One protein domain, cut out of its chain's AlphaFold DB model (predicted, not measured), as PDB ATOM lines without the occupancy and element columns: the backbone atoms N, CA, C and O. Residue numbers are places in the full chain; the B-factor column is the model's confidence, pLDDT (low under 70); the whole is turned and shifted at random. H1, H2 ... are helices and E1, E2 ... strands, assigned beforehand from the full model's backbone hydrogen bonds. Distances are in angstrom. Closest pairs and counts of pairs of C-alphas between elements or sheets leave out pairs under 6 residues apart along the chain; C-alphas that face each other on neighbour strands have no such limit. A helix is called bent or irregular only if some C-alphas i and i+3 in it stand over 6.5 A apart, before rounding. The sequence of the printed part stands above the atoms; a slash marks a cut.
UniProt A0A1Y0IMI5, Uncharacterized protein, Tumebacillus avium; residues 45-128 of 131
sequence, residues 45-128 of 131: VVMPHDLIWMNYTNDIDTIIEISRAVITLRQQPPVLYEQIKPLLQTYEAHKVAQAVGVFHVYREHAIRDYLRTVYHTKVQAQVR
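What this domain is: This is residues 45 to 128 of the 131 residues of an uncharacterized protein of Tumebacillus avium (UniProt A0A1Y0IMI5). A compact head of three helices, H1, H2 and H3, packs beside a small two-stranded sheet, E1 and E2, and the long helix H4 leaves the sheet as an arm; residues 116 to 128, of which 116 to 126 belong to H4, stick out free. The 84 printed residues hold, in order, E1, H1, H2, H3, E2 and H4; the strands are antiparallel and the class is mostly helix. The whole is only just compact, close to loose, with a radius of gyration of the C-alphas of 13.9 A, and spans 46 by 24 by 18 A.

Where its parts are: E1, residues 45 to 48, begins at C-alpha 45 (-18.218, -23.787, -6.951). H1, residues 60 to 72, is 18.1 A long. H2, residues 81 to 87, is irregular: C-alphas 83 and 86 are 7.2 A apart. H3, residues 91 to 100, measures 14.3 A and E2, residues 102 to 107, 16.8 A. H4, residues 108 to 126, runs 26.8 A to C-alpha 126 (-38.416, -43.274, -5.514).

How they stand to each other: E1 and E2 are antiparallel neighbours, with N 45 and O 106 at 2.9 A and N 47 and O 104 at 3.0 A. The closest C-alphas of E1 and H1, Val 46 and Ser 67, are 5.5 A apart. H1 touches H2 with residues 66 to 70 alone, about perpendicular at 83 degrees; the closest C-alphas, Ala 69 and Leu 87, are 5.6 A apart. With residues 62 to 66 alone H1 touches H3, the same way at a steep tilt of 69.6 degrees, only just short of about perpendicular; C-alphas 62 and 93 are closest, at 5.1 A. H2 and H3 form a helical hairpin and touch, opposite ways at a shallow tilt of 21 degrees, closest at C-alphas 81 and 98, 5.8 A. H4 is apart from H1, H2 and H3. Each O i to N i+4 pair is within hydrogen-bond range in H1, H3 and H4; in H2 it is 1 of 3, beside 2 of 4 O i to N i+3 pairs.

The domain as a whole: The C-alphas farthest apart, those of Pro 86 and Arg 128, are 46.6 A apart. The printed part has no cut, and the link from E1 to H1 is long, at 11 residues. The pLDDT is under 70 in residues 74 to 76, 108 and 110 to 128.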
ATOM      1  N   VAL A  45     -17.330 -23.359  -5.875       77.69
ATOM      2  CA  VAL A  45     -18.218 -23.787  -6.951       77.69
ATOM      3  C   VAL A  45     -19.401 -22.830  -7.018       77.69
ATOM      4  O   VAL A  45     -20.051 -22.533  -6.009       77.69
ATOM      5  N   VAL A  46     -19.677 -22.347  -8.227       82.31
ATOM      6  CA  VAL A  46     -20.823 -21.490  -8.529       82.31
ATOM      7  C   VAL A  46     -21.988 -22.362  -8.973       82.31
ATOM      8  O   VAL A  46     -21.856 -23.187  -9.879       82.31
ATOM      9  N   MET A  47     -23.134 -22.180  -8.327       84.75
ATOM     10  CA  MET A  47     -24.348 -22.932  -8.623       84.75
ATOM     11  C   MET A  47     -25.576 -22.013  -8.621       84.75
ATOM     12  O   MET A  47     -25.600 -21.014  -7.891       84.75
ATOM     13  N   PRO A  48     -26.624 -22.366  -9.381       83.75
ATOM     14  CA  PRO A  48     -27.962 -21.822  -9.197       83.75
ATOM     15  C   PRO A  48     -28.459 -22.009  -7.757       83.75
ATOM     16  O   PRO A  48     -27.984 -22.887  -7.029       83.75
ATOM     17  N   HIS A  49     -29.474 -21.242  -7.357       83.44
ATOM     18  CA  HIS A  49     -30.134 -21.411  -6.055       83.44
ATOM     19  C   HIS A  49     -30.684 -22.833  -5.827       83.44
ATOM     20  O   HIS A  49     -30.617 -23.350  -4.715       83.44
ATOM     21  N   ASP A  50     -31.207 -23.487  -6.868       83.25
ATOM     22  CA  ASP A  50     -31.744 -24.853  -6.783       83.25
ATOM     23  C   ASP A  50     -30.668 -25.954  -6.833       83.25
ATOM     24  O   ASP A  50     -30.992 -27.132  -6.666       83.25
ATOM     25  N   LEU A  51     -29.397 -25.572  -7.016       81.69
ATOM     26  CA  LEU A  51     -28.224 -26.447  -7.059       81.69
ATOM     27  C   LEU A  51     -28.236 -27.463  -8.220       81.69
ATOM     28  O   LEU A  51     -27.540 -28.478  -8.152       81.69
ATOM     29  N   ILE A  52     -29.008 -27.213  -9.290       82.44
ATOM     30  CA  ILE A  52     -29.153 -28.140 -10.424       82.44
ATOM     31  C   ILE A  52     -28.957 -27.407 -11.760       82.44
ATOM     32  O   ILE A  52     -29.897 -26.878 -12.346       82.44
ATOM     33  N   TRP A  53     -27.742 -27.469 -12.313       82.69
ATOM     34  CA  TRP A  53     -27.447 -26.918 -13.646       82.69
ATOM     35  C   TRP A  53     -28.250 -27.575 -14.773       82.69
ATOM     36  O   TRP A  53     -28.728 -26.872 -15.659       82.69
ATOM     37  N   MET A  54     -28.473 -28.893 -14.690       82.50
ATOM     38  CA  MET A  54     -29.188 -29.679 -15.709       82.50
ATOM     39  C   MET A  54     -30.610 -29.181 -16.006       82.50
ATOM     40  O   MET A  54     -31.149 -29.489 -17.066       82.50
ATOM     41  N   ASN A  55     -31.233 -28.432 -15.089       86.00
ATOM     42  CA  ASN A  55     -32.552 -27.840 -15.315       86.00
ATOM     43  C   ASN A  55     -32.508 -26.700 -16.349       86.00
ATOM     44  O   ASN A  55     -33.526 -26.398 -16.965       86.00
ATOM     45  N   TYR A  56     -31.342 -26.075 -16.531       86.94
ATOM     46  CA  TYR A  56     -31.160 -24.886 -17.361       86.94
ATOM     47  C   TYR A  56     -30.278 -25.167 -18.578       86.94
ATOM     48  O   TYR A  56     -30.569 -24.684 -19.669       86.94
ATOM     49  N   THR A  57     -29.201 -25.935 -18.401       87.94
ATOM     50  CA  THR A  57     -28.285 -26.305 -19.483       87.94
ATOM     51  C   THR A  57     -27.446 -27.535 -19.126       87.94
ATOM     52  O   THR A  57     -27.162 -27.800 -17.960       87.94
ATOM     53  N   ASN A  58     -27.020 -28.268 -20.155       86.44
ATOM     54  CA  ASN A  58     -26.004 -29.323 -20.058       86.44
ATOM     55  C   ASN A  58     -24.690 -28.922 -20.745       86.44
ATOM     56  O   ASN A  58     -23.748 -29.712 -20.769       86.44
ATOM     57  N   ASP A  59     -24.639 -27.726 -21.333       88.75
ATOM     58  CA  ASP A  59     -23.447 -27.217 -21.995       88.75
ATOM     59  C   ASP A  59     -22.439 -26.697 -20.963       88.75
ATOM     60  O   ASP A  59     -22.694 -25.735 -20.234       88.75
ATOM     61  N   ILE A  60     -21.284 -27.357 -20.914       85.31
ATOM     62  CA  ILE A  60     -20.216 -27.073 -19.957       85.31
ATOM     63  C   ILE A  60     -19.595 -25.701 -20.226       85.31
ATOM     64  O   ILE A  60     -19.272 -24.997 -19.268       85.31
ATOM     65  N   ASP A  61     -19.472 -25.289 -21.489       88.62
ATOM     66  CA  ASP A  61     -18.835 -24.015 -21.835       88.62
ATOM     67  C   ASP A  61     -19.677 -22.839 -21.330       88.62
ATOM     68  O   ASP A  61     -19.158 -21.936 -20.667       88.62
ATOM     69  N   THR A  62     -20.998 -22.925 -21.512       88.56
ATOM     70  CA  THR A  62     -21.959 -21.977 -20.937       88.56
ATOM     71  C   THR A  62     -21.866 -21.914 -19.404       88.56
ATOM     72  O   THR A  62     -21.839 -20.828 -18.822       88.56
ATOM     73  N   ILE A  63     -21.781 -23.066 -18.723       87.56
ATOM     74  CA  ILE A  63     -21.668 -23.124 -17.252       87.56
ATOM     75  C   ILE A  63     -20.367 -22.464 -16.776       87.56
ATOM     76  O   ILE A  63     -20.373 -21.711 -15.795       87.56
ATOM     77  N   ILE A  64     -19.250 -22.728 -17.460       87.00
ATOM     78  CA  ILE A  64     -17.938 -22.163 -17.128       87.00
ATOM     79  C   ILE A  64     -17.940 -20.648 -17.319       87.00
ATOM     80  O   ILE A  64     -17.431 -19.933 -16.453       87.00
ATOM     81  N   GLU A  65     -18.512 -20.147 -18.413       89.19
ATOM     82  CA  GLU A  65     -18.604 -18.713 -18.690       89.19
ATOM     83  C   GLU A  65     -19.358 -17.976 -17.575       89.19
ATOM     84  O   GLU A  65     -18.829 -17.031 -16.981       89.19
ATOM     85  N   ILE A  66     -20.550 -18.468 -17.221       88.44
ATOM     86  CA  ILE A  66     -21.363 -17.891 -16.144       88.44
ATOM     87  C   ILE A  66     -20.613 -17.963 -14.809       88.44
ATOM     88  O   ILE A  66     -20.549 -16.978 -14.072       88.44
ATOM     89  N   SER A  67     -19.990 -19.104 -14.507       87.94
ATOM     90  CA  SER A  67     -19.234 -19.292 -13.263       87.94
ATOM     91  C   SER A  67     -18.058 -18.319 -13.158       87.94
ATOM     92  O   SER A  67     -17.854 -17.711 -12.106       87.94
ATOM     93  N   ARG A  68     -17.315 -18.103 -14.250       87.25
ATOM     94  CA  ARG A  68     -16.226 -17.114 -14.305       87.25
ATOM     95  C   ARG A  68     -16.735 -15.697 -14.083       87.25
ATOM     96  O   ARG A  68     -16.111 -14.957 -13.323       87.25
ATOM     97  N   ALA A  69     -17.859 -15.326 -14.693       87.94
ATOM     98  CA  ALA A  69     -18.464 -14.013 -14.492       87.94
ATOM     99  C   ALA A  69     -18.844 -13.787 -13.016       87.94
ATOM    100  O   ALA A  69     -18.510 -12.750 -12.442       87.94
ATOM    101  N   VAL A  70     -19.454 -14.788 -12.372       87.38
ATOM    102  CA  VAL A  70     -19.827 -14.733 -10.947       87.38
ATOM    103  C   VAL A  70     -18.593 -14.624 -10.041       87.38
ATOM    104  O   VAL A  70     -18.573 -13.786  -9.141       87.38
ATOM    105  N   ILE A  71     -17.543 -15.416 -10.289       82.19
ATOM    106  CA  ILE A  71     -16.290 -15.376  -9.509       82.19
ATOM    107  C   ILE A  71     -15.582 -14.022  -9.668       82.19
ATOM    108  O   ILE A  71     -15.081 -13.465  -8.689       82.19
ATOM    109  N   THR A  72     -15.568 -13.468 -10.883       81.56
ATOM    110  CA  THR A  72     -14.899 -12.192 -11.197       81.56
ATOM    111  C   THR A  72     -15.463 -11.031 -10.389       81.56
ATOM    112  O   THR A  72     -14.711 -10.153  -9.970       81.56
ATOM    113  N   LEU A  73     -16.769 -11.040 -10.107       75.62
ATOM    114  CA  LEU A  73     -17.392  -9.993  -9.305       75.62
ATOM    115  C   LEU A  73     -16.891  -9.970  -7.851       75.62
ATOM    116  O   LEU A  73     -17.049  -8.942  -7.198       75.62
ATOM    117  N   ARG A  74     -16.271 -11.053  -7.343       64.00
ATOM    118  CA  ARG A  74     -15.725 -11.171  -5.970       64.00
ATOM    119  C   ARG A  74     -16.684 -10.669  -4.871       64.00
ATOM    120  O   ARG A  74     -16.242 -10.242  -3.807       64.00
ATOM    121  N   GLN A  75     -17.995 -10.692  -5.121       63.06
ATOM    122  CA  GLN A  75     -19.005 -10.199  -4.184       63.06
ATOM    123  C   GLN A  75     -19.424 -11.290  -3.199       63.06
ATOM    124  O   GLN A  75     -19.331 -12.484  -3.491       63.06
ATOM    125  N   GLN A  76     -19.907 -10.870  -2.027       65.81
ATOM    126  CA  GLN A  76     -20.589 -11.772  -1.104       65.81
ATOM    127  C   GLN A  76     -21.850 -12.307  -1.805       65.81
ATOM    128  O   GLN A  76     -22.685 -11.498  -2.213       65.81
ATOM    129  N   PRO A  77     -21.995 -13.633  -1.987       70.31
ATOM    130  CA  PRO A  77     -23.202 -14.210  -2.568       70.31
ATOM    131  C   PRO A  77     -24.442 -13.824  -1.740       70.31
ATOM    132  O   PRO A  77     -24.326 -13.666  -0.521       70.31
ATOM    133  N   PRO A  78     -25.639 -13.737  -2.349       84.00
ATOM    134  CA  PRO A  78     -25.976 -14.109  -3.730       84.00
ATOM    135  C   PRO A  78     -25.609 -13.068  -4.801       84.00
ATOM    136  O   PRO A  78     -25.648 -11.869  -4.554       84.00
ATOM    137  N   VAL A  79     -25.331 -13.547  -6.018       85.56
ATOM    138  CA  VAL A  79     -25.058 -12.737  -7.215       85.56
ATOM    139  C   VAL A  79     -26.240 -12.817  -8.182       85.56
ATOM    140  O   VAL A  79     -26.700 -13.901  -8.530       85.56
ATOM    141  N   LEU A  80     -26.736 -11.666  -8.624       89.50
ATOM    142  CA  LEU A  80     -27.889 -11.535  -9.519       89.50
ATOM    143  C   LEU A  80     -27.458 -11.484 -10.990       89.50
ATOM    144  O   LEU A  80     -26.393 -10.953 -11.312       89.50
ATOM    145  N   TYR A  81     -28.328 -11.944 -11.897       90.12
ATOM    146  CA  TYR A  81     -28.091 -11.875 -13.347       90.12
ATOM    147  C   TYR A  81     -27.678 -10.473 -13.825       90.12
ATOM    148  O   TYR A  81     -26.693 -10.339 -14.547       90.12
ATOM    149  N   GLU A  82     -28.368  -9.419 -13.377       90.44
ATOM    150  CA  GLU A  82     -28.072  -8.038 -13.793       90.44
ATOM    151  C   GLU A  82     -26.637  -7.598 -13.454       90.44
ATOM    152  O   GLU A  82     -26.085  -6.730 -14.127       90.44
ATOM    153  N   GLN A  83     -26.009  -8.216 -12.448       88.94
ATOM    154  CA  GLN A  83     -24.633  -7.914 -12.051       88.94
ATOM    155  C   GLN A  83     -23.605  -8.598 -12.960       88.94
ATOM    156  O   GLN A  83     -22.562  -8.012 -13.245       88.94
ATOM    157  N   ILE A  84     -23.886  -9.820 -13.431       89.88
ATOM    158  CA  ILE A  84     -22.986 -10.573 -14.325       89.88
ATOM    159  C   ILE A  84     -23.238 -10.306 -15.804       89.88
ATOM    160  O   ILE A  84     -22.361 -10.567 -16.617       89.88
ATOM    161  N   LYS A  85     -24.399  -9.749 -16.162       91.75
ATOM    162  CA  LYS A  85     -24.782  -9.413 -17.536       91.75
ATOM    163  C   LYS A  85     -23.675  -8.736 -18.362       91.75
ATOM    164  O   LYS A  85     -23.468  -9.190 -19.479       91.75
ATOM    165  N   PRO A  86     -22.935  -7.713 -17.886       92.94
ATOM    166  CA  PRO A  86     -21.881  -7.090 -18.696       92.94
ATOM    167  C   PRO A  86     -20.639  -7.972 -18.918       92.94
ATOM    168  O   PRO A  86     -19.788  -7.615 -19.726       92.94
ATOM    169  N   LEU A  87     -20.504  -9.080 -18.186       90.69
ATOM    170  CA  LEU A  87     -19.351  -9.984 -18.241       90.69
ATOM    171  C   LEU A  87     -19.595 -11.211 -19.127       90.69
ATOM    172  O   LEU A  87     -18.645 -11.926 -19.444       90.69
ATOM    173  N   LEU A  88     -20.848 -11.462 -19.505       92.00
ATOM    174  CA  LEU A  88     -21.215 -12.547 -20.405       92.00
ATOM    175  C   LEU A  88     -20.965 -12.122 -21.858       92.00
ATOM    176  O   LEU A  88     -21.150 -10.964 -22.232       92.00
ATOM    177  N   GLN A  89     -20.507 -13.069 -22.666       93.62
ATOM    178  CA  GLN A  89     -20.126 -12.896 -24.064       93.62
ATOM    179  C   GLN A  89     -21.086 -13.630 -24.997       93.62
ATOM    180  O   GLN A  89     -21.367 -13.147 -26.096       93.62
ATOM    181  N   THR A  90     -21.583 -14.798 -24.584       94.56
ATOM    182  CA  THR A  90     -22.414 -15.643 -25.443       94.56
ATOM    183  C   THR A  90     -23.902 -15.464 -25.166       94.56
ATOM    184  O   THR A  90     -24.353 -15.277 -24.034       94.56
ATOM    185  N   TYR A  91     -24.702 -15.554 -26.230       94.19
ATOM    186  CA  TYR A  91     -26.159 -15.480 -26.128       94.19
ATOM    187  C   TYR A  91     -26.737 -16.597 -25.243       94.19
ATOM    188  O   TYR A  91     -27.641 -16.341 -24.447       94.19
ATOM    189  N   GLU A  92     -26.201 -17.817 -25.344       90.81
ATOM    190  CA  GLU A  92     -26.653 -18.939 -24.515       90.81
ATOM    191  C   GLU A  92     -26.349 -18.701 -23.033       90.81
ATOM    192  O   GLU A  92     -27.232 -18.911 -22.199       90.81
ATOM    193  N   ALA A  93     -25.179 -18.146 -22.692       91.31
ATOM    194  CA  ALA A  93     -24.883 -17.760 -21.316       91.31
ATOM    195  C   ALA A  93     -25.847 -16.697 -20.789       91.31
ATOM    196  O   ALA A  93     -26.344 -16.834 -19.672       91.31
ATOM    197  N   HIS A  94     -26.196 -15.689 -21.592       93.81
ATOM    198  CA  HIS A  94     -27.213 -14.707 -21.206       93.81
ATOM    199  C   HIS A  94     -28.576 -15.347 -20.939       93.81
ATOM    200  O   HIS A  94     -29.195 -15.085 -19.908       93.81
ATOM    201  N   LYS A  95     -29.040 -16.200 -21.855       94.44
ATOM    202  CA  LYS A  95     -30.338 -16.874 -21.765       94.44
ATOM    203  C   LYS A  95     -30.425 -17.774 -20.532       94.44
ATOM    204  O   LYS A  95     -31.395 -17.694 -19.781       94.44
ATOM    205  N   VAL A  96     -29.406 -18.603 -20.312       91.56
ATOM    206  CA  VAL A  96     -29.320 -19.493 -19.147       91.56
ATOM    207  C   VAL A  96     -29.223 -18.672 -17.866       91.56
ATOM    208  O   VAL A  96     -29.943 -18.944 -16.908       91.56
ATOM    209  N   ALA A  97     -28.387 -17.634 -17.847       90.25
ATOM    210  CA  ALA A  97     -28.188 -16.854 -16.639       90.25
ATOM    211  C   ALA A  97     -29.420 -16.048 -16.226       90.25
ATOM    212  O   ALA A  97     -29.715 -15.938 -15.036       90.25
ATOM    213  N   GLN A  98     -30.176 -15.550 -17.202       92.69
ATOM    214  CA  GLN A  98     -31.461 -14.911 -16.958       92.69
ATOM    215  C   GLN A  98     -32.505 -15.904 -16.428       92.69
ATOM    216  O   GLN A  98     -33.288 -15.543 -15.553       92.69
ATOM    217  N   ALA A  99     -32.509 -17.148 -16.925       91.69
ATOM    218  CA  ALA A  99     -33.413 -18.194 -16.446       91.69
ATOM    219  C   ALA A  99     -33.096 -18.639 -15.008       91.69
ATOM    220  O   ALA A  99     -34.014 -18.908 -14.237       91.69
ATOM    221  N   VAL A 100     -31.812 -18.683 -14.638       90.56
ATOM    222  CA  VAL A 100     -31.365 -18.976 -13.266       90.56
ATOM    223  C   VAL A 100     -31.670 -17.810 -12.319       90.56
ATOM    224  O   VAL A 100     -32.125 -18.018 -11.194       90.56
ATOM    225  N   GLY A 101     -31.408 -16.573 -12.752       88.50
ATOM    226  CA  GLY A 101     -31.685 -15.339 -12.013       88.50
ATOM    227  C   GLY A 101     -30.721 -15.052 -10.855       88.50
ATOM    228  O   GLY A 101     -30.166 -13.952 -10.789       88.50
ATOM    229  N   VAL A 102     -30.505 -16.023  -9.961       88.25
ATOM    230  CA  VAL A 102     -29.681 -15.887  -8.748       88.25
ATOM    231  C   VAL A 102     -28.638 -16.999  -8.656       88.25
ATOM    232  O   VAL A 102     -28.959 -18.188  -8.697       88.25
ATOM    233  N   PHE A 103     -27.389 -16.595  -8.449       87.56
ATOM    234  CA  PHE A 103     -26.238 -17.468  -8.287       87.56
ATOM    235  C   PHE A 103     -25.702 -17.407  -6.872       87.56
ATOM    236  O   PHE A 103     -25.558 -16.342  -6.271       87.56
ATOM    237  N   HIS A 104     -25.341 -18.572  -6.361       85.75
ATOM    238  CA  HIS A 104     -24.706 -18.707  -5.070       85.75
ATOM    239  C   HIS A 104     -23.317 -19.304  -5.240       85.75
ATOM    240  O   HIS A 104     -23.060 -20.154  -6.096       85.75
ATOM    241  N   VAL A 105     -22.419 -18.817  -4.396       81.44
ATOM    242  CA  VAL A 105     -21.032 -19.242  -4.347       81.44
ATOM    243  C   VAL A 105     -20.885 -20.102  -3.107       81.44
ATOM    244  O   VAL A 105     -21.074 -19.628  -1.987       81.44
ATOM    245  N   TYR A 106     -20.578 -21.375  -3.309       75.94
ATOM    246  CA  TYR A 106     -20.427 -22.337  -2.229       75.94
ATOM    247  C   TYR A 106     -19.007 -22.870  -2.198       75.94
ATOM    248  O   TYR A 106     -18.300 -22.873  -3.206       75.94
ATOM    249  N   ARG A 107     -18.614 -23.394  -1.040       74.62
ATOM    250  CA  ARG A 107     -17.402 -24.199  -0.951       74.62
ATOM    251  C   ARG A 107     -17.671 -25.602  -1.495       74.62
ATOM    252  O   ARG A 107     -18.742 -26.154  -1.244       74.62
ATOM    253  N   GLU A 108     -16.710 -26.196  -2.195       68.62
ATOM    254  CA  GLU A 108     -16.871 -27.500  -2.855       68.62
ATOM    255  C   GLU A 108     -17.336 -28.590  -1.873       68.62
ATOM    256  O   GLU A 108     -18.265 -29.346  -2.165       68.62
ATOM    257  N   HIS A 109     -16.752 -28.630  -0.670       70.44
ATOM    258  CA  HIS A 109     -17.146 -29.582   0.371       70.44
ATOM    259  C   HIS A 109     -18.615 -29.423   0.791       70.44
ATOM    260  O   HIS A 109     -19.313 -30.421   0.950       70.44
ATOM    261  N   ALA A 110     -19.116 -28.187   0.882       63.34
ATOM    262  CA  ALA A 110     -20.498 -27.913   1.270       63.34
ATOM    263  C   ALA A 110     -21.503 -28.403   0.212       63.34
ATOM    264  O   ALA A 110     -22.544 -28.964   0.556       63.34
ATOM    265  N   ILE A 111     -21.178 -28.262  -1.079       64.31
ATOM    266  CA  ILE A 111     -22.006 -28.817  -2.162       64.31
ATOM    267  C   ILE A 111     -21.937 -30.340  -2.183       64.31
ATOM    268  O   ILE A 111     -22.962 -30.989  -2.377       64.31
ATOM    269  N   ARG A 112     -20.755 -30.932  -1.985       65.50
ATOM    270  CA  ARG A 112     -20.592 -32.393  -1.995       65.50
ATOM    271  C   ARG A 112     -21.479 -33.061  -0.944       65.50
ATOM    272  O   ARG A 112     -22.114 -34.075  -1.238       65.50
ATOM    273  N   ASP A 113     -21.571 -32.474   0.244       64.94
ATOM    274  CA  ASP A 113     -22.425 -32.971   1.324       64.94
ATOM    275  C   ASP A 113     -23.917 -32.758   1.036       64.94
ATOM    276  O   ASP A 113     -24.732 -33.663   1.252       64.94
ATOM    277  N   TYR A 114     -24.286 -31.613   0.455       60.06
ATOM    278  CA  TYR A 114     -25.656 -31.368   0.003       60.06
ATOM    279  C   TYR A 114     -26.089 -32.358  -1.089       60.06
ATOM    280  O   TYR A 114     -27.140 -32.986  -0.972       60.06
ATOM    281  N   LEU A 115     -25.268 -32.554  -2.126       64.75
ATOM    282  CA  LEU A 115     -25.561 -33.473  -3.226       64.75
ATOM    283  C   LEU A 115     -25.682 -34.913  -2.737       64.75
ATOM    284  O   LEU A 115     -26.593 -35.612  -3.173       64.75
ATOM    285  N   ARG A 116     -24.836 -35.349  -1.793       64.69
ATOM    286  CA  ARG A 116     -25.007 -36.649  -1.123       64.69
ATOM    287  C   ARG A 116     -26.375 -36.738  -0.459       64.69
ATOM    288  O   ARG A 116     -27.122 -37.678  -0.716       64.69
ATOM    289  N   THR A 117     -26.729 -35.740   0.344       61.59
ATOM    290  CA  THR A 117     -27.987 -35.722   1.103       61.59
ATOM    291  C   THR A 117     -29.207 -35.741   0.181       61.59
ATOM    292  O   THR A 117     -30.106 -36.564   0.349       61.59
ATOM    293  N   VAL A 118     -29.230 -34.895  -0.850       58.66
ATOM    294  CA  VAL A 118     -30.337 -34.825  -1.816       58.66
ATOM    295  C   VAL A 118     -30.410 -36.060  -2.704       58.66
ATOM    296  O   VAL A 118     -31.511 -36.553  -2.943       58.66
ATOM    297  N   TYR A 119     -29.279 -36.599  -3.163       53.94
ATOM    298  CA  TYR A 119     -29.260 -37.839  -3.940       53.94
ATOM    299  C   TYR A 119     -29.831 -39.000  -3.122       53.94
ATOM    300  O   TYR A 119     -30.744 -39.683  -3.582       53.94
ATOM    301  N   HIS A 120     -29.397 -39.161  -1.868       55.94
ATOM    302  CA  HIS A 120     -29.962 -40.164  -0.963       55.94
ATOM    303  C   HIS A 120     -31.460 -39.946  -0.705       55.94
ATOM    304  O   HIS A 120     -32.220 -40.911  -0.672       55.94
ATOM    305  N   THR A 121     -31.904 -38.692  -0.604       55.31
ATOM    306  CA  THR A 121     -33.315 -38.349  -0.362       55.31
ATOM    307  C   THR A 121     -34.196 -38.639  -1.584       55.31
ATOM    308  O   THR A 121     -35.281 -39.198  -1.439       55.31
ATOM    309  N   LYS A 122     -33.735 -38.330  -2.805       51.69
ATOM    310  CA  LYS A 122     -34.457 -38.641  -4.053       51.69
ATOM    311  C   LYS A 122     -34.504 -40.144  -4.335       51.69
ATOM    312  O   LYS A 122     -35.555 -40.644  -4.725       51.69
ATOM    313  N   VAL A 123     -33.415 -40.871  -4.066       53.09
ATOM    314  CA  VAL A 123     -33.391 -42.341  -4.163       53.09
ATOM    315  C   VAL A 123     -34.368 -42.963  -3.160       53.09
ATOM    316  O   VAL A 123     -35.120 -43.860  -3.519       53.09
ATOM    317  N   GLN A 124     -34.449 -42.453  -1.928       50.47
ATOM    318  CA  GLN A 124     -35.434 -42.933  -0.950       50.47
ATOM    319  C   GLN A 124     -36.881 -42.558  -1.309       50.47
ATOM    320  O   GLN A 124     -37.790 -43.346  -1.054       50.47
ATOM    321  N   ALA A 125     -37.109 -41.396  -1.932       52.72
ATOM    322  CA  ALA A 125     -38.432 -40.980  -2.397       52.72
ATOM    323  C   ALA A 125     -38.949 -41.835  -3.570       52.72
ATOM    324  O   ALA A 125     -40.145 -42.089  -3.648       52.72
ATOM    325  N   GLN A 126     -38.062 -42.332  -4.440       50.00
ATOM    326  CA  GLN A 126     -38.416 -43.274  -5.514       50.00
ATOM    327  C   GLN A 126     -38.647 -44.715  -5.030       50.00
ATOM    328  O   GLN A 126     -39.279 -45.495  -5.736       50.00
ATOM    329  N   VAL A 127     -38.160 -45.077  -3.838       49.78
ATOM    330  CA  VAL A 127     -38.286 -46.433  -3.268       49.78
ATOM    331  C   VAL A 127     -39.509 -46.572  -2.349       49.78
ATOM    332  O   VAL A 127     -39.811 -47.670  -1.887       49.78
ATOM    333  N   ARG A 128     -40.281 -45.502  -2.113       43.50
ATOM    334  CA  ARG A 128     -41.611 -45.627  -1.500       43.50
ATOM    335  C   ARG A 128     -42.643 -45.949  -2.586       43.50
ATOM    336  O   ARG A 128     -42.990 -45.044  -3.343       43.50
TER     337      ARG A 128